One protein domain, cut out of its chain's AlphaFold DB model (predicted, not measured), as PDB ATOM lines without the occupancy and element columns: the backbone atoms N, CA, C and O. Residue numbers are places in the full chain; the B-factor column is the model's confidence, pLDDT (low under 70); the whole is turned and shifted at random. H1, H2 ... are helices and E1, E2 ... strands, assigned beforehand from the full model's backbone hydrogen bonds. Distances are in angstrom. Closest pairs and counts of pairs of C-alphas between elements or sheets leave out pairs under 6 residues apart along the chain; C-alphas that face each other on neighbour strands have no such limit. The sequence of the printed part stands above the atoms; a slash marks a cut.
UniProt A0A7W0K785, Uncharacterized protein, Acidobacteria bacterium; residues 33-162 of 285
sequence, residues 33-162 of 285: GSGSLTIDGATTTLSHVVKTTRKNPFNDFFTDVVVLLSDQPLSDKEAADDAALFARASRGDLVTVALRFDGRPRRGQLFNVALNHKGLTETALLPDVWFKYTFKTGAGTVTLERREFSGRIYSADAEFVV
ATOM      1  N   GLY A  33     -32.987 -12.508   5.304       88.62
ATOM      2  CA  GLY A  33     -32.848 -12.231   3.887       88.62
ATOM      3  C   GLY A  33     -32.454 -13.470   3.126       88.62
ATOM      4  O   GLY A  33     -32.073 -14.487   3.709       88.62
ATOM      5  N   SER A  34     -32.619 -13.373   1.823       93.06
ATOM      6  CA  SER A  34     -32.301 -14.428   0.886       93.06
ATOM      7  C   SER A  34     -31.760 -13.793  -0.382       93.06
ATOM      8  O   SER A  34     -32.100 -12.661  -0.725       93.06
ATOM      9  N   GLY A  35     -30.873 -14.493  -1.070       94.56
ATOM     10  CA  GLY A  35     -30.348 -14.000  -2.324       94.56
ATOM     11  C   GLY A  35     -29.308 -14.914  -2.925       94.56
ATOM     12  O   GLY A  35     -28.994 -15.989  -2.409       94.56
ATOM     13  N   SER A  36     -28.758 -14.458  -4.033       96.56
ATOM     14  CA  SER A  36     -27.693 -15.127  -4.748       96.56
ATOM     15  C   SER A  36     -26.708 -14.112  -5.309       96.56
ATOM     16  O   SER A  36     -27.078 -13.019  -5.742       96.56
ATOM     17  N   LEU A  37     -25.441 -14.502  -5.319       97.12
ATOM     18  CA  LEU A  37     -24.379 -13.819  -6.039       97.12
ATOM     19  C   LEU A  37     -23.797 -14.807  -7.040       97.12
ATOM     20  O   LEU A  37     -23.421 -15.913  -6.671       97.12
ATOM     21  N   THR A  38     -23.714 -14.413  -8.301       97.00
ATOM     22  CA  THR A  38     -23.054 -15.197  -9.342       97.00
ATOM     23  C   THR A  38     -21.822 -14.456  -9.820       97.00
ATOM     24  O   THR A  38     -21.928 -13.302 -10.238       97.00
ATOM     25  N   ILE A  39     -20.670 -15.123  -9.780       95.31
ATOM     26  CA  ILE A  39     -19.412 -14.603 -10.314       95.31
ATOM     27  C   ILE A  39     -18.833 -15.630 -11.287       95.31
ATOM     28  O   ILE A  39     -18.653 -16.792 -10.936       95.31
ATOM     29  N   ASP A  40     -18.577 -15.211 -12.525       94.00
ATOM     30  CA  ASP A  40     -18.061 -16.054 -13.616       94.00
ATOM     31  C   ASP A  40     -18.889 -17.331 -13.852       94.00
ATOM     32  O   ASP A  40     -18.377 -18.381 -14.229       94.00
ATOM     33  N   GLY A  41     -20.202 -17.238 -13.624       92.31
ATOM     34  CA  GLY A  41     -21.142 -18.354 -13.769       92.31
ATOM     35  C   GLY A  41     -21.251 -19.278 -12.553       92.31
ATOM     36  O   GLY A  41     -22.138 -20.126 -12.543       92.31
ATOM     37  N   ALA A  42     -20.421 -19.106 -11.520       94.38
ATOM     38  CA  ALA A  42     -20.573 -19.813 -10.252       94.38
ATOM     39  C   ALA A  42     -21.509 -19.032  -9.320       94.38
ATOM     40  O   ALA A  42     -21.238 -17.874  -9.005       94.38
ATOM     41  N   THR A  43     -22.603 -19.661  -8.888       97.06
ATOM     42  CA  THR A  43     -23.618 -19.047  -8.022       97.06
ATOM     43  C   THR A  43     -23.444 -19.482  -6.570       97.06
ATOM     44  O   THR A  43     -23.372 -20.674  -6.276       97.06
ATOM     45  N   THR A  44     -23.449 -18.514  -5.660       97.69
ATOM     46  CA  THR A  44     -23.454 -18.706  -4.210       97.69
ATOM     47  C   THR A  44     -24.761 -18.182  -3.626       97.69
ATOM     48  O   THR A  44     -25.151 -17.045  -3.895       97.69
ATOM     49  N   THR A  45     -25.424 -18.997  -2.806       97.88
ATOM     50  CA  THR A  45     -26.617 -18.594  -2.049       97.88
ATOM     51  C   THR A  45     -26.217 -17.775  -0.825       97.88
ATOM     52  O   THR A  45     -25.322 -18.168  -0.083       97.88
ATOM     53  N   LEU A  46     -26.912 -16.664  -0.592       97.56
ATOM     54  CA  LEU A  46     -26.722 -15.781   0.555       97.56
ATOM     55  C   LEU A  46     -27.951 -15.895   1.463       97.56
ATOM     56  O   LEU A  46     -29.028 -15.408   1.121       97.56
ATOM     57  N   SER A  47     -27.812 -16.579   2.596       96.06
ATOM     58  CA  SER A  47     -28.917 -16.880   3.525       96.06
ATOM     59  C   SER A  47     -28.809 -16.162   4.867       96.06
ATOM     60  O   SER A  47     -29.698 -16.286   5.711       96.06
ATOM     61  N   HIS A  48     -27.719 -15.435   5.093       95.56
ATOM     62  CA  HIS A  48     -27.465 -14.715   6.331       95.56
ATOM     63  C   HIS A  48     -27.442 -13.219   6.060       95.56
ATOM     64  O   HIS A  48     -26.880 -12.777   5.062       95.56
ATOM     65  N   VAL A  49     -28.056 -12.447   6.956       96.00
ATOM     66  CA  VAL A  49     -28.092 -10.988   6.867       96.00
ATOM     67  C   VAL A  49     -27.729 -10.384   8.209       96.00
ATOM     68  O   VAL A  49     -28.335 -10.711   9.230       96.00
ATOM     69  N   VAL A  50     -26.778  -9.456   8.192       94.12
ATOM     70  CA  VAL A  50     -26.375  -8.673   9.359       94.12
ATOM     71  C   VAL A  50     -26.486  -7.191   9.029       94.12
ATOM     72  O   VAL A  50     -26.078  -6.742   7.957       94.12
ATOM     73  N   LYS A  51     -27.043  -6.420   9.965       92.25
ATOM     74  CA  LYS A  51     -27.034  -4.961   9.894       92.25
ATOM     75  C   LYS A  51     -25.848  -4.445  10.687       92.25
ATOM     76  O   LYS A  51     -25.745  -4.706  11.881       92.25
ATOM     77  N   THR A  52     -25.024  -3.632  10.055       91.25
ATOM     78  CA  THR A  52     -24.002  -2.842  10.734       91.25
ATOM     79  C   THR A  52     -24.143  -1.377  10.336       91.25
ATOM     80  O   THR A  52     -25.059  -0.988   9.607       91.25
ATOM     81  N   THR A  53     -23.272  -0.540  10.876       89.12
ATOM     82  CA  THR A  53     -23.232   0.884  10.570       89.12
ATOM     83  C   THR A  53     -21.808   1.316  10.256       89.12
ATOM     84  O   THR A  53     -20.837   0.661  10.655       89.12
ATOM     85  N   ARG A  54     -21.670   2.396   9.491       84.06
ATOM     86  CA  ARG A  54     -20.377   3.011   9.181       84.06
ATOM     87  C   ARG A  54     -20.499   4.519   9.307       84.06
ATOM     88  O   ARG A  54     -21.522   5.098   8.962       84.06
ATOM     89  N   LYS A  55     -19.428   5.162   9.762       83.94
ATOM     90  CA  LYS A  55     -19.338   6.621   9.726       83.94
ATOM     91  C   LYS A  55     -19.439   7.093   8.270       83.94
ATOM     92  O   LYS A  55     -18.748   6.545   7.401       83.94
ATOM     93  N   ASN A  56     -20.299   8.072   8.000       76.69
ATOM     94  CA  ASN A  56     -20.401   8.654   6.668       76.69
ATOM     95  C   ASN A  56     -19.117   9.459   6.363       76.69
ATOM     96  O   ASN A  56     -18.656  10.214   7.221       76.69
ATOM     97  N   PRO A  57     -18.494   9.289   5.182       65.56
ATOM     98  CA  PRO A  57     -17.191   9.883   4.892       65.56
ATOM     99  C   PRO A  57     -17.282  11.363   4.497       65.56
ATOM    100  O   PRO A  57     -16.255  12.034   4.426       65.56
ATOM    101  N   PHE A  58     -18.486  11.870   4.224       61.41
ATOM    102  CA  PHE A  58     -18.718  13.253   3.804       61.41
ATOM    103  C   PHE A  58     -19.324  14.110   4.911       61.41
ATOM    104  O   PHE A  58     -19.226  15.336   4.853       61.41
ATOM    105  N   ASN A  59     -19.966  13.489   5.903       60.78
ATOM    106  CA  ASN A  59     -20.593  14.199   7.005       60.78
ATOM    107  C   ASN A  59     -20.631  13.344   8.279       60.78
ATOM    108  O   ASN A  59     -21.403  12.398   8.394       60.78
ATOM    109  N   ASP A  60     -19.852  13.757   9.274       69.88
ATOM    110  CA  ASP A  60     -19.708  13.081  10.563       69.88
ATOM    111  C   ASP A  60     -20.998  13.002  11.402       69.88
ATOM    112  O   ASP A  60     -21.050  12.226  12.356       69.88
ATOM    113  N   PHE A  61     -22.034  13.776  11.062       61.09
ATOM    114  CA  PHE A  61     -23.348  13.712  11.709       61.09
ATOM    115  C   PHE A  61     -24.204  12.540  11.222       61.09
ATOM    116  O   PHE A  61     -25.175  12.177  11.887       61.09
ATOM    117  N   PHE A  62     -23.851  11.928  10.089       69.00
ATOM    118  CA  PHE A  62     -24.593  10.803   9.532       69.00
ATOM    119  C   PHE A  62     -23.851   9.487   9.703       69.00
ATOM    120  O   PHE A  62     -22.621   9.388   9.674       69.00
ATOM    121  N   THR A  63     -24.646   8.442   9.876       80.69
ATOM    122  CA  THR A  63     -24.173   7.074  10.021       80.69
ATOM    123  C   THR A  63     -24.852   6.226   8.962       80.69
ATOM    124  O   THR A  63     -26.062   6.026   9.004       80.69
ATOM    125  N   ASP A  64     -24.063   5.735   8.017       86.31
ATOM    126  CA  ASP A  64     -24.544   4.886   6.939       86.31
ATOM    127  C   ASP A  64     -24.985   3.535   7.489       86.31
ATOM    128  O   ASP A  64     -24.350   2.961   8.384       86.31
ATOM    129  N   VAL A  65     -26.061   3.006   6.919       89.69
ATOM    130  CA  VAL A  65     -26.549   1.663   7.218       89.69
ATOM    131  C   VAL A  65     -25.888   0.702   6.249       89.69
ATOM    132  O   VAL A  65     -25.972   0.879   5.041       89.69
ATOM    133  N   VAL A  66     -25.258  -0.348   6.761       92.44
ATOM    134  CA  VAL A  66     -24.703  -1.406   5.918       92.44
ATOM    135  C   VAL A  66     -25.496  -2.680   6.151       92.44
ATOM    136  O   VAL A  66     -25.561  -3.191   7.271       92.44
ATOM    137  N   VAL A  67     -26.095  -3.188   5.080       94.31
ATOM    138  CA  VAL A  67     -26.749  -4.494   5.048       94.31
ATOM    139  C   VAL A  67     -25.778  -5.480   4.421       94.31
ATOM    140  O   VAL A  67     -25.479  -5.400   3.232       94.31
ATOM    141  N   LEU A  68     -25.261  -6.396   5.233       96.50
ATOM    142  CA  LEU A  68     -24.316  -7.417   4.807       96.50
ATOM    143  C   LEU A  68     -25.053  -8.738   4.600       96.50
ATOM    144  O   LEU A  68     -25.584  -9.291   5.561       96.50
ATOM    145  N   LEU A  69     -25.062  -9.238   3.368       97.38
ATOM    146  CA  LEU A  69     -25.539 -10.574   3.028       97.38
ATOM    147  C   LEU A  69     -24.358 -11.538   2.906       97.38
ATOM    148  O   LEU A  69     -23.330 -11.179   2.326       97.38
ATOM    149  N   SER A  70     -24.507 -12.760   3.413       97.50
ATOM    150  CA  SER A  70     -23.458 -13.779   3.371       97.50
ATOM    151  C   SER A  70     -23.989 -15.206   3.238       97.50
ATOM    152  O   SER A  70     -25.140 -15.511   3.560       97.50
ATOM    153  N   ASP A  71     -23.120 -16.089   2.753       97.50
ATOM    154  CA  ASP A  71     -23.347 -17.536   2.647       97.50
ATOM    155  C   ASP A  71     -23.099 -18.285   3.968       97.50
ATOM    156  O   ASP A  71     -23.579 -19.400   4.151       97.50
ATOM    157  N   GLN A  72     -22.385 -17.660   4.905       96.62
ATOM    158  CA  GLN A  72     -22.122 -18.168   6.253       96.62
ATOM    159  C   GLN A  72     -22.597 -17.177   7.322       96.62
ATOM    160  O   GLN A  72     -22.629 -15.970   7.064       96.62
ATOM    161  N   PRO A  73     -22.932 -17.643   8.539       93.94
ATOM    162  CA  PRO A  73     -23.292 -16.755   9.633       93.94
ATOM    163  C   PRO A  73     -22.113 -15.866  10.045       93.94
ATOM    164  O   PRO A  73     -20.947 -16.276  10.015       93.94
ATOM    165  N   LEU A  74     -22.444 -14.646  10.465       92.38
ATOM    166  CA  LEU A  74     -21.507 -13.637  10.948       92.38
ATOM    167  C   LEU A  74     -22.048 -13.028  12.239       92.38
ATOM    168  O   LEU A  74     -23.245 -12.766  12.356       92.38
ATOM    169  N   SER A  75     -21.162 -12.784  13.199       89.62
ATOM    170  CA  SER A  75     -21.470 -11.913  14.333       89.62
ATOM    171  C   SER A  75     -21.463 -10.439  13.913       89.62
ATOM    172  O   SER A  75     -20.803 -10.063  12.942       89.62
ATOM    173  N   ASP A  76     -22.121  -9.575  14.690       85.19
ATOM    174  CA  ASP A  76     -22.116  -8.121  14.452       85.19
ATOM    175  C   ASP A  76     -20.693  -7.543  14.403       85.19
ATOM    176  O   ASP A  76     -20.406  -6.638  13.617       85.19
ATOM    177  N   LYS A  77     -19.782  -8.096  15.219       88.75
ATOM    178  CA  LYS A  77     -18.374  -7.692  15.260       88.75
ATOM    179  C   LYS A  77     -17.640  -8.064  13.973       88.75
ATOM    180  O   LYS A  77     -16.923  -7.230  13.436       88.75
ATOM    181  N   GLU A  78     -17.822  -9.287  13.478       90.56
ATOM    182  CA  GLU A  78     -17.213  -9.719  12.214       90.56
ATOM    183  C   GLU A  78     -17.779  -8.936  11.027       90.56
ATOM    184  O   GLU A  78     -17.023  -8.508  10.163       90.56
ATOM    185  N   ALA A  79     -19.091  -8.688  11.006       91.19
ATOM    186  CA  ALA A  79     -19.731  -7.892   9.960       91.19
ATOM    187  C   ALA A  79     -19.242  -6.427   9.929       91.19
ATOM    188  O   ALA A  79     -19.348  -5.744   8.907       91.19
ATOM    189  N   ALA A  80     -18.714  -5.921  11.045       88.81
ATOM    190  CA  ALA A  80     -18.150  -4.580  11.143       88.81
ATOM    191  C   ALA A  80     -16.664  -4.487  10.743       88.81
ATOM    192  O   ALA A  80     -16.157  -3.375  10.609       88.81
ATOM    193  N   ASP A  81     -15.976  -5.616  10.557       91.38
ATOM    194  CA  ASP A  81     -14.532  -5.682  10.319       91.38
ATOM    195  C   ASP A  81     -14.230  -6.106   8.875       91.38
ATOM    196  O   ASP A  81     -14.165  -7.291   8.540       91.38
ATOM    197  N   ASP A  82     -14.030  -5.116   8.004       88.19
ATOM    198  CA  ASP A  82     -13.804  -5.337   6.573       88.19
ATOM    199  C   ASP A  82     -12.556  -6.206   6.307       88.19
ATOM    200  O   ASP A  82     -12.549  -7.023   5.380       88.19
ATOM    201  N   ALA A  83     -11.522  -6.102   7.152       88.50
ATOM    202  CA  ALA A  83     -10.310  -6.906   7.025       88.50
ATOM    203  C   ALA A  83     -10.573  -8.377   7.376       88.50
ATOM    204  O   ALA A  83     -10.104  -9.276   6.669       88.50
ATOM    205  N   ALA A  84     -11.358  -8.640   8.424       91.50
ATOM    206  CA  ALA A  84     -11.763  -9.997   8.785       91.50
ATOM    207  C   ALA A  84     -12.647 -10.638   7.701       91.50
ATOM    208  O   ALA A  84     -12.436 -11.806   7.347       91.50
ATOM    209  N   LEU A  85     -13.594  -9.876   7.138       93.81
ATOM    210  CA  LEU A  85     -14.451 -10.331   6.038       93.81
ATOM    211  C   LEU A  85     -13.621 -10.708   4.806       93.81
ATOM    212  O   LEU A  85     -13.758 -11.820   4.289       93.81
ATOM    213  N   PHE A  86     -12.720  -9.821   4.376       91.00
ATOM    214  CA  PHE A  86     -11.835 -10.084   3.243       91.00
ATOM    215  C   PHE A  86     -10.923 -11.291   3.499       91.00
ATOM    216  O   PHE A  86     -10.811 -12.183   2.655       91.00
ATOM    217  N   ALA A  87     -10.322 -11.385   4.689       92.06
ATOM    218  CA  ALA A  87      -9.447 -12.498   5.044       92.06
ATOM    219  C   ALA A  87     -10.175 -13.850   4.965       92.06
ATOM    220  O   ALA A  87      -9.620 -14.806   4.424       92.06
ATOM    221  N   ARG A  88     -11.418 -13.946   5.457       96.12
ATOM    222  CA  ARG A  88     -12.236 -15.167   5.325       96.12
ATOM    223  C   ARG A  88     -12.576 -15.471   3.869       96.12
ATOM    224  O   ARG A  88     -12.423 -16.612   3.432       96.12
ATOM    225  N   ALA A  89     -12.976 -14.457   3.110       95.25
ATOM    226  CA  ALA A  89     -13.346 -14.641   1.715       95.25
ATOM    227  C   ALA A  89     -12.170 -15.091   0.842       95.25
ATOM    228  O   ALA A  89     -12.326 -16.009   0.042       95.25
ATOM    229  N   SER A  90     -10.975 -14.531   1.051       92.94
ATOM    230  CA  SER A  90      -9.755 -14.909   0.321       92.94
ATOM    231  C   SER A  90      -9.364 -16.385   0.502       92.94
ATOM    232  O   SER A  90      -8.777 -16.992  -0.393       92.94
ATOM    233  N   ARG A  91      -9.742 -17.007   1.628       94.81
ATOM    234  CA  ARG A  91      -9.561 -18.451   1.860       94.81
ATOM    235  C   ARG A  91     -10.650 -19.304   1.201       94.81
ATOM    236  O   ARG A  91     -10.411 -20.470   0.879       94.81
ATOM    237  N   GLY A  92     -11.798 -18.700   0.894       93.88
ATOM    238  CA  GLY A  92     -13.001 -19.369   0.398       93.88
ATOM    239  C   GLY A  92     -13.981 -19.781   1.485       93.88
ATOM    240  O   GLY A  92     -14.898 -20.535   1.191       93.88
ATOM    241  N   ASP A  93     -13.801 -19.288   2.711       95.88
ATOM    242  CA  ASP A  93     -14.654 -19.627   3.857       95.88
ATOM    243  C   ASP A  93     -15.926 -18.763   3.917       95.88
ATOM    244  O   ASP A  93     -16.717 -18.883   4.856       95.88
ATOM    245  N   LEU A  94     -16.039 -17.784   3.016       97.12
ATOM    246  CA  LEU A  94     -17.064 -16.754   3.059       97.12
ATOM    247  C   LEU A  94     -17.236 -16.094   1.687       97.12
ATOM    248  O   LEU A  94     -16.262 -15.779   0.997       97.12
ATOM    249  N   VAL A  95     -18.478 -15.796   1.344       97.44
ATOM    250  CA  VAL A  95     -18.867 -14.892   0.266       97.44
ATOM    251  C   VAL A  95     -19.767 -13.826   0.866       97.44
ATOM    252  O   VAL A  95     -20.714 -14.148   1.585       97.44
ATOM    253  N   THR A  96     -19.481 -12.551   0.589       97.06
ATOM    254  CA  THR A  96     -20.311 -11.449   1.092       97.06
ATOM    255  C   THR A  96     -20.687 -10.429   0.033       97.06
ATOM    256  O   THR A  96     -19.927 -10.161  -0.898       97.06
ATOM    257  N   VAL A  97     -21.865  -9.837   0.236       96.94
ATOM    258  CA  VAL A  97     -22.373  -8.655  -0.462       96.94
ATOM    259  C   VAL A  97     -22.744  -7.622   0.594       96.94
ATOM    260  O   VAL A  97     -23.687  -7.826   1.354       96.94
ATOM    261  N   ALA A  98     -22.009  -6.518   0.671       95.25
ATOM    262  CA  ALA A  98     -22.311  -5.411   1.568       95.25
ATOM    263  C   ALA A  98     -22.990  -4.286   0.786       95.25
ATOM    264  O   ALA A  98     -22.373  -3.668  -0.081       95.25
ATOM    265  N   LEU A  99     -24.253  -4.019   1.104       94.06
ATOM    266  CA  LEU A  99     -25.024  -2.899   0.578       94.06
ATOM    267  C   LEU A  99     -24.902  -1.741   1.561       94.06
ATOM    268  O   LEU A  99     -25.419  -1.821   2.678       94.06
ATOM    269  N   ARG A 100     -24.209  -0.675   1.173       90.94
ATOM    270  CA  ARG A 100     -24.099   0.520   2.006       90.94
ATOM    271  C   ARG A 100     -25.148   1.521   1.573       90.94
ATOM    272  O   ARG A 100     -25.086   2.031   0.462       90.94
ATOM    273  N   PHE A 101     -26.086   1.808   2.455       88.12
ATOM    274  CA  PHE A 101     -27.079   2.851   2.289       88.12
ATOM    275  C   PHE A 101     -26.643   4.093   3.045       88.12
ATOM    276  O   PHE A 101     -26.183   4.015   4.185       88.12
ATOM    277  N   ASP A 102     -26.800   5.233   2.394       81.56
ATOM    278  CA  ASP A 102     -26.527   6.528   2.987       81.56
ATOM    279  C   ASP A 102     -27.359   6.736   4.266       81.56
ATOM    280  O   ASP A 102     -28.546   6.412   4.321       81.56
ATOM    281  N   GLY A 103     -26.712   7.240   5.314       68.56
ATOM    282  CA  GLY A 103     -27.328   7.520   6.609       68.56
ATOM    283  C   GLY A 103     -28.178   8.786   6.665       68.56
ATOM    284  O   GLY A 103     -28.739   9.090   7.719       68.56
ATOM    285  N   ARG A 104     -28.243   9.562   5.579       65.44
ATOM    286  CA  ARG A 104     -28.992  10.822   5.527       65.44
ATOM    287  C   ARG A 104     -30.501  10.606   5.741       65.44
ATOM    288  O   ARG A 104     -31.089   9.715   5.114       65.44
ATOM    289  N   PRO A 105     -31.171  11.446   6.561       49.72
ATOM    290  CA  PRO A 105     -32.614  11.388   6.751       49.72
ATOM    291  C   PRO A 105     -33.341  11.385   5.404       49.72
ATOM    292  O   PRO A 105     -33.032  12.174   4.512       49.72
ATOM    293  N   ARG A 106     -34.312  10.478   5.249       51.38
ATOM    294  CA  ARG A 106     -35.135  10.304   4.034       51.38
ATOM    295  C   ARG A 106     -34.402   9.810   2.776       51.38
ATOM    296  O   ARG A 106     -35.047   9.699   1.733       51.38
ATOM    297  N   ARG A 107     -33.120   9.428   2.850       60.62
ATOM    298  CA  ARG A 107     -32.394   8.807   1.729       60.62
ATOM    299  C   ARG A 107     -31.826   7.447   2.104       60.62
ATOM    300  O   ARG A 107     -30.670   7.327   2.463       60.62
ATOM    301  N   GLY A 108     -32.610   6.399   1.866       65.25
ATOM    302  CA  GLY A 108     -32.102   5.028   1.737       65.25
ATOM    303  C   GLY A 108     -31.379   4.802   0.405       65.25
ATOM    304  O   GLY A 108     -31.607   3.779  -0.234       65.25
ATOM    305  N   GLN A 109     -30.592   5.780  -0.062       81.00
ATOM    306  CA  GLN A 109     -29.881   5.686  -1.335       81.00
ATOM    307  C   GLN A 109     -28.719   4.710  -1.177       81.00
ATOM    308  O   GLN A 109     -27.935   4.820  -0.235       81.00
ATOM    309  N   LEU A 110     -28.610   3.759  -2.098       84.00
ATOM    310  CA  LEU A 110     -27.460   2.874  -2.171       84.00
ATOM    311  C   LEU A 110     -26.235   3.710  -2.552       84.00
ATOM    312  O   LEU A 110     -26.228   4.362  -3.588       84.00
ATOM    313  N   PHE A 111     -25.235   3.724  -1.682       81.31
ATOM    314  CA  PHE A 111     -24.004   4.481  -1.850       81.31
ATOM    315  C   PHE A 111     -22.948   3.666  -2.601       81.31
ATOM    316  O   PHE A 111     -22.332   4.156  -3.542       81.31
ATOM    317  N   ASN A 112     -22.744   2.409  -2.203       82.38
ATOM    318  CA  ASN A 112     -21.923   1.452  -2.938       82.38
ATOM    319  C   ASN A 112     -22.272   0.007  -2.559       82.38
ATOM    320  O   ASN A 112     -22.935  -0.254  -1.548       82.38
ATOM    321  N   VAL A 113     -21.795  -0.930  -3.380       90.44
ATOM    322  CA  VAL A 113     -21.871  -2.365  -3.099       90.44
ATOM    323  C   VAL A 113     -20.468  -2.945  -3.051       90.44
ATOM    324  O   VAL A 113     -19.713  -2.827  -4.013       90.44
ATOM    325  N   ALA A 114     -20.118  -3.580  -1.936       92.44
ATOM    326  CA  ALA A 114     -18.833  -4.247  -1.767       92.44
ATOM    327  C   ALA A 114     -19.009  -5.768  -1.805       92.44
ATOM    328  O   ALA A 114     -19.875  -6.311  -1.118       92.44
ATOM    329  N   LEU A 115     -18.184  -6.457  -2.586       93.25
ATOM    330  CA  LEU A 115     -18.204  -7.909  -2.720       93.25
ATOM    331  C   LEU A 115     -16.895  -8.514  -2.221       93.25
ATOM    332  O   LEU A 115     -15.812  -8.059  -2.598       93.25
ATOM    333  N   ASN A 116     -16.993  -9.589  -1.443       93.25
ATOM    334  CA  ASN A 116     -15.840 -10.402  -1.070       93.25
ATOM    335  C   ASN A 116     -16.046 -11.840  -1.538       93.25
ATOM    336  O   ASN A 116     -17.081 -12.450  -1.271       93.25
ATOM    337  N   HIS A 117     -15.054 -12.376  -2.244       93.69
ATOM    338  CA  HIS A 117     -15.074 -13.722  -2.808       93.69
ATOM    339  C   HIS A 117     -13.636 -14.202  -3.053       93.69
ATOM    340  O   HIS A 117     -12.781 -13.401  -3.427       93.69
ATOM    341  N   LYS A 118     -13.372 -15.509  -2.917       93.25
ATOM    342  CA  LYS A 118     -12.029 -16.115  -3.058       93.25
ATOM    343  C   LYS A 118     -11.301 -15.758  -4.350       93.25
ATOM    344  O   LYS A 118     -10.086 -15.622  -4.371       93.25
ATOM    345  N   GLY A 119     -12.047 -15.641  -5.442       85.31
ATOM    346  CA  GLY A 119     -11.501 -15.291  -6.751       85.31
ATOM    347  C   GLY A 119     -11.199 -13.801  -6.934       85.31
ATOM    348  O   GLY A 119     -11.024 -13.384  -8.075       85.31
ATOM    349  N   LEU A 120     -11.278 -12.974  -5.891       84.06
ATOM    350  CA  LEU A 120     -10.972 -11.545  -5.945       84.06
ATOM    351  C   LEU A 120      -9.683 -11.273  -5.164       84.06
ATOM    352  O   LEU A 120      -9.495 -11.788  -4.065       84.06
ATOM    353  N   THR A 121      -8.796 -10.461  -5.735       83.50
ATOM    354  CA  THR A 121      -7.532 -10.047  -5.100       83.50
ATOM    355  C   THR A 121      -7.725  -8.974  -4.035       83.50
ATOM    356  O   THR A 121      -6.859  -8.789  -3.188       83.50
ATOM    357  N   GLU A 122      -8.857  -8.278  -4.080       85.75
ATOM    358  CA  GLU A 122      -9.295  -7.249  -3.143       85.75
ATOM    359  C   GLU A 122     -10.829  -7.252  -3.067       85.75
ATOM    360  O   GLU A 122     -11.498  -7.944  -3.838       85.75
ATOM    361  N   THR A 123     -11.405  -6.486  -2.144       86.50
ATOM    362  CA  THR A 123     -12.854  -6.271  -2.109       86.50
ATOM    363  C   THR A 123     -13.297  -5.561  -3.388       86.50
ATOM    364  O   THR A 123     -12.877  -4.437  -3.660       86.50
ATOM    365  N   ALA A 124     -14.177  -6.187  -4.171       85.69
ATOM    366  CA  ALA A 124     -14.694  -5.556  -5.379       85.69
ATOM    367  C   ALA A 124     -15.760  -4.523  -5.002       85.69
ATOM    368  O   ALA A 124     -16.818  -4.871  -4.479       85.69
ATOM    369  N   LEU A 125     -15.479  -3.253  -5.282       87.56
ATOM    370  CA  LEU A 125     -16.424  -2.154  -5.112       87.56
ATOM    371  C   LEU A 125     -17.159  -1.922  -6.430       87.56
ATOM    372  O   LEU A 125     -16.571  -1.446  -7.402       87.56
ATOM    373  N   LEU A 126     -18.438  -2.280  -6.466       81.62
ATOM    374  CA  LEU A 126     -19.289  -2.089  -7.630       81.62
ATOM    375  C   LEU A 126     -20.059  -0.759  -7.516       81.62
ATOM    376  O   LEU A 126     -20.587  -0.457  -6.438       81.62
ATOM    377  N   PRO A 127     -20.151   0.025  -8.608       75.12
ATOM    378  CA  PRO A 127     -20.943   1.251  -8.649       75.12
ATOM    379  C   PRO A 127     -22.417   1.007  -8.313       75.12
ATOM    380  O   PRO A 127     -23.040   0.084  -8.838       75.12
ATOM    381  N   ASP A 128     -22.987   1.882  -7.491       73.25
ATOM    382  CA  ASP A 128     -24.400   1.897  -7.097       73.25
ATOM    383  C   ASP A 128     -25.353   1.980  -8.300       73.25
ATOM    384  O   ASP A 128     -26.357   1.267  -8.344       73.25
ATOM    385  N   VAL A 129     -24.998   2.763  -9.325       76.31
ATOM    386  CA  VAL A 129     -25.790   2.960 -10.556       76.31
ATOM    387  C   VAL A 129     -26.045   1.679 -11.363       76.31
ATOM    388  O   VAL A 129     -26.859   1.683 -12.287       76.31
ATOM    389  N   TRP A 130     -25.353   0.577 -11.062       82.81
ATOM    390  CA  TRP A 130     -25.579  -0.714 -11.722       82.81
ATOM    391  C   TRP A 130     -26.704  -1.530 -11.100       82.81
ATOM    392  O   TRP A 130     -27.161  -2.498 -11.716       82.81
ATOM    393  N   PHE A 131     -27.142  -1.149  -9.905       88.00
ATOM    394  CA  PHE A 131     -28.113  -1.893  -9.132       88.00
ATOM    395  C   PHE A 131     -29.493  -1.259  -9.242       88.00
ATOM    396  O   PHE A 131     -29.678  -0.053  -9.081       88.00
ATOM    397  N   LYS A 132     -30.495  -2.108  -9.454       90.06
ATOM    398  CA  LYS A 132     -31.888  -1.775  -9.161       90.06
ATOM    399  C   LYS A 132     -32.124  -2.147  -7.706       90.06
ATOM    400  O   LYS A 132     -31.818  -3.271  -7.324       90.06
ATOM    401  N   TYR A 133     -32.637  -1.233  -6.893       92.12
ATOM    402  CA  TYR A 133     -32.846  -1.521  -5.480       92.12
ATOM    403  C   TYR A 133     -34.072  -0.818  -4.913       92.12
ATOM    404  O   TYR A 133     -34.542   0.197  -5.430       92.12
ATOM    405  N   THR A 134     -34.567  -1.371  -3.813       88.50
ATOM    406  CA  THR A 134     -35.522  -0.718  -2.924       88.50
ATOM    407  C   THR A 134     -34.975  -0.786  -1.509       88.50
ATOM    408  O   THR A 134     -34.380  -1.789  -1.124       88.50
ATOM    409  N   PHE A 135     -35.157   0.272  -0.724       87.00
ATOM    410  CA  PHE A 135     -34.883   0.212   0.705       87.00
ATOM    411  C   PHE A 135     -35.827   1.144   1.456       87.00
ATOM    412  O   PHE A 135     -35.757   2.368   1.334       87.00
ATOM    413  N   LYS A 136     -36.759   0.555   2.207       81.69
ATOM    414  CA  LYS A 136     -37.769   1.284   2.972       81.69
ATOM    415  C   LYS A 136     -38.011   0.585   4.297       81.69
ATOM    416  O   LYS A 136     -38.297  -0.609   4.342       81.69
ATOM    417  N   THR A 137     -37.929   1.346   5.390       79.88
ATOM    418  CA  THR A 137     -38.261   0.858   6.744       79.88
ATOM    419  C   THR A 137     -37.548  -0.451   7.115       79.88
ATOM    420  O   THR A 137     -38.128  -1.320   7.754       79.88
ATOM    421  N   GLY A 138     -36.291  -0.611   6.687       84.88
ATOM    422  CA  GLY A 138     -35.481  -1.793   6.993       84.88
ATOM    423  C   GLY A 138     -35.676  -2.981   6.057       84.88
ATOM    424  O   GLY A 138     -34.888  -3.914   6.123       84.88
ATOM    425  N   ALA A 139     -36.658  -2.950   5.161       89.12
ATOM    426  CA  ALA A 139     -36.839  -3.968   4.134       89.12
ATOM    427  C   ALA A 139     -36.359  -3.453   2.775       89.12
ATOM    428  O   ALA A 139     -36.512  -2.267   2.464       89.12
ATOM    429  N   GLY A 140     -35.792  -4.333   1.960       91.81
ATOM    430  CA  GLY A 140     -35.288  -3.946   0.655       91.81
ATOM    431  C   GLY A 140     -35.009  -5.108  -0.278       91.81
ATOM    432  O   GLY A 140     -34.971  -6.270   0.124       91.81
ATOM    433  N   THR A 141     -34.807  -4.749  -1.538       93.31
ATOM    434  CA  THR A 141     -34.374  -5.644  -2.608       93.31
ATOM    435  C   THR A 141     -33.187  -5.031  -3.327       93.31
ATOM    436  O   THR A 141     -33.041  -3.807  -3.364       93.31
ATOM    437  N   VAL A 142     -32.342  -5.869  -3.911       94.44
ATOM    438  CA  VAL A 142     -31.245  -5.451  -4.774       94.44
ATOM    439  C   VAL A 142     -31.098  -6.442  -5.920       94.44
ATOM    440  O   VAL A 142     -31.069  -7.650  -5.706       94.44
ATOM    441  N   THR A 143     -30.968  -5.930  -7.137       95.06
ATOM    442  CA  THR A 143     -30.740  -6.735  -8.333       95.06
ATOM    443  C   THR A 143     -29.636  -6.097  -9.167       95.06
ATOM    444  O   THR A 143     -29.669  -4.904  -9.478       95.06
ATOM    445  N   LEU A 144     -28.671  -6.920  -9.560       94.12
ATOM    446  CA  LEU A 144     -27.620  -6.630 -10.521       94.12
ATOM    447  C   LEU A 144     -27.784  -7.580 -11.702       94.12
ATOM    448  O   LEU A 144     -27.552  -8.787 -11.589       94.12
ATOM    449  N   GLU A 145     -28.155  -7.023 -12.850       92.06
ATOM    450  CA  GLU A 145     -28.125  -7.757 -14.112       92.06
ATOM    451  C   GLU A 145     -26.688  -8.158 -14.470       92.06
ATOM    452  O   GLU A 145     -25.726  -7.522 -14.041       92.06
ATOM    453  N   ARG A 146     -26.547  -9.210 -15.286       95.25
ATOM    454  CA  ARG A 146     -25.248  -9.730 -15.727       95.25
ATOM    455  C   ARG A 146     -24.378  -8.616 -16.317       95.25
ATOM    456  O   ARG A 146     -24.717  -8.055 -17.360       95.25
ATOM    457  N   ARG A 147     -23.235  -8.338 -15.689       90.19
ATOM    458  CA  ARG A 147     -22.288  -7.292 -16.109       90.19
ATOM    459  C   ARG A 147     -20.843  -7.729 -15.932       90.19
ATOM    460  O   ARG A 147     -20.529  -8.464 -15.005       90.19
ATOM    461  N   GLU A 148     -19.972  -7.250 -16.813       89.94
ATOM    462  CA  GLU A 148     -18.527  -7.448 -16.709       89.94
ATOM    463  C   GLU A 148     -17.866  -6.263 -15.991       89.94
ATOM    464  O   GLU A 148     -18.175  -5.106 -16.282       89.94
ATOM    465  N   PHE A 149     -16.949  -6.548 -15.067       84.44
ATOM    466  CA  PHE A 149     -16.101  -5.557 -14.413       84.44
ATOM    467  C   PHE A 149     -14.762  -6.180 -14.015       84.44
ATOM    468  O   PHE A 149     -14.718  -7.269 -13.443       84.44
ATOM    469  N   SER A 150     -13.658  -5.502 -14.329       82.88
ATOM    470  CA  SER A 150     -12.298  -5.979 -14.027       82.88
ATOM    471  C   SER A 150     -12.041  -7.428 -14.480       82.88
ATOM    472  O   SER A 150     -11.452  -8.221 -13.749       82.88
ATOM    473  N   GLY A 151     -12.521  -7.789 -15.678       86.19
ATOM    474  CA  GLY A 151     -12.326  -9.113 -16.282       86.19
ATOM    475  C   GLY A 151     -13.158 -10.244 -15.673       86.19
ATOM    476  O   GLY A 151     -12.887 -11.410 -15.949       86.19
ATOM    477  N   ARG A 152     -14.157  -9.923 -14.843       89.88
ATOM    478  CA  ARG A 152     -15.072 -10.895 -14.231       89.88
ATOM    479  C   ARG A 152     -16.516 -10.524 -14.495       89.88
ATOM    480  O   ARG A 152     -16.833  -9.349 -14.675       89.88
ATOM    481  N   ILE A 153     -17.396 -11.515 -14.482       93.31
ATOM    482  CA  ILE A 153     -18.820 -11.316 -14.759       93.31
ATOM    483  C   ILE A 153     -19.630 -11.516 -13.487       93.31
ATOM    484  O   ILE A 153     -19.585 -12.589 -12.894       93.31
ATOM    485  N   TYR A 154     -20.419 -10.512 -13.117       94.00
ATOM    486  CA  TYR A 154     -21.230 -10.476 -11.907       94.00
ATOM    487  C   TYR A 154     -22.718 -10.443 -12.247       94.00
ATOM    488  O   TYR A 154     -23.136  -9.769 -13.188       94.00
ATOM    489  N   SER A 155     -23.526 -11.112 -11.435       96.19
ATOM    490  CA  SER A 155     -24.954 -10.829 -11.282       96.19
ATOM    491  C   SER A 155     -25.371 -11.135  -9.852       96.19
ATOM    492  O   SER A 155     -24.804 -12.026  -9.221       96.19
ATOM    493  N   ALA A 156     -26.356 -10.416  -9.337       96.56
ATOM    494  CA  ALA A 156     -26.848 -10.618  -7.983       96.56
ATOM    495  C   ALA A 156     -28.349 -10.372  -7.926       96.56
ATOM    496  O   ALA A 156     -28.870  -9.533  -8.658       96.56
ATOM    497  N   ASP A 157     -29.025 -11.082  -7.041       96.44
ATOM    498  CA  ASP A 157     -30.415 -10.819  -6.700       96.44
ATOM    499  C   ASP A 157     -30.610 -11.156  -5.230       96.44
ATOM    500  O   ASP A 157     -30.187 -12.227  -4.791       96.44
ATOM    501  N   ALA A 158     -31.158 -10.230  -4.455       96.25
ATOM    502  CA  ALA A 158     -31.390 -10.455  -3.043       96.25
ATOM    503  C   ALA A 158     -32.527  -9.602  -2.489       96.25
ATOM    504  O   ALA A 158     -32.787  -8.481  -2.931       96.25
ATOM    505  N   GLU A 159     -33.131 -10.119  -1.432       95.62
ATOM    506  CA  GLU A 159     -34.096  -9.450  -0.578       95.62
ATOM    507  C   GLU A 159     -33.651  -9.547   0.880       95.62
ATOM    508  O   GLU A 159     -33.011 -10.511   1.314       95.62
ATOM    509  N   PHE A 160     -33.987  -8.532   1.661       94.31
ATOM    510  CA  PHE A 160     -33.597  -8.480   3.057       94.31
ATOM    511  C   PHE A 160     -34.584  -7.673   3.890       94.31
ATOM    512  O   PHE A 160     -35.277  -6.774   3.417       94.31
ATOM    513  N   VAL A 161     -34.597  -7.997   5.174       92.00
ATOM    514  CA  VAL A 161     -35.277  -7.290   6.246       92.00
ATOM    515  C   VAL A 161     -34.282  -7.179   7.388       92.00
ATOM    516  O   VAL A 161     -33.885  -8.179   7.984       92.00
ATOM    517  N   VAL A 162     -33.874  -5.956   7.693       89.56
ATOM    518  CA  VAL A 162     -33.029  -5.622   8.832       89.56
ATOM    519  C   VAL A 162     -33.800  -4.751   9.812       89.56
ATOM    520  O   VAL A 162     -34.604  -3.906   9.407       89.56
TER     521      VAL A 162
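This is residues 33 to 162 of the 285 residues of an uncharacterized protein of Acidobacteria bacterium (UniProt A0A7W0K785). What is the main picture? Two five-stranded sheets stand face to face as a sandwich with crossed strands, E2 E1 E10 E9 E8 in one and E3 E4 E5 E6 E7 in the other, and two short helices, H1 and H2, pack on the second sheet, away from the first. What is it made of? The printed part has 130 residues, mostly strand, with ten named strands and two named helices in the order E1 E2 E3 E4 H1 H2 E5 E6 E7 E8 E9 E10; both sheets are antiparallel. How large is it? It is compact and rounded, with a radius of gyration of the C-alphas of 13.7 A and spans of 38 by 29 by 25 A.

How is the first sheet built? Strand beside strand run E2, residues 42 to 46, E1, 33 to 39, E10, 152 to 161, E9, 139 to 149, and E8, 131 to 136; E8 E9 E10 are a meander, each strand the antiparallel neighbour of the one before. Within hydrogen-bond range are N 37 and O 44, 2.9 A, N 36 and O 157, 2.8 A, N 142 and O 158, 2.8 A, and N 134 and O 141, 2.9 A. And the second? It runs E3, residues 48 to 55, E4, 63 to 70, E5, 96 to 101, E6, 110 to 116, and E7, 124 to 127, with E5 E6 E7 a meander. Within hydrogen-bond range are N 50 and O 68, 2.9 A, N 67 and O 99, 2.8 A, N 98 and O 114, 2.8 A, and N 115 and O 124, 2.8 A. How do the sheets meet? Their facing parts are 9.3 A centre to centre, with strands at 70 degrees; the closest C-alphas of E2 and E4, Leu 46 and Ser 70, are 4.8 A apart. Where are the helices? H1, residues 76 to 79, is on the second sheet at a height over the sheet of 8.4 A, its closest C-alpha pair with E3 being Thr 52 and Ala 79, 6.7 A. H2, residues 82 to 91, makes two layers with that sheet, a helix on one face; its closest C-alpha pair with E6 is Ala 89 and Asn 116, 5.7 A. In H2, 5 of 6 O i to N i+4 pairs are within hydrogen-bond range, and H1 is too short for one.

Where does the first strand begin? C-alpha 33 of E1 is at (-32.848, -12.231, 3.887). Which elements are long? E10 measures 29.0 A and ends with C-alpha 161 at (-35.277, -7.290, 6.246); E9 measures 27.9 A and bends by 73 degrees at residue 146. E3 measures 23.1 A, E4 21.9 A and H2 14.6 A.

Is anything missing or long? The printed part has no cut, and no link is long. Where is confidence low? Residues 57 to 62 and 103 to 108 are under 70, against a mean pLDDT of the printed part of 88.1.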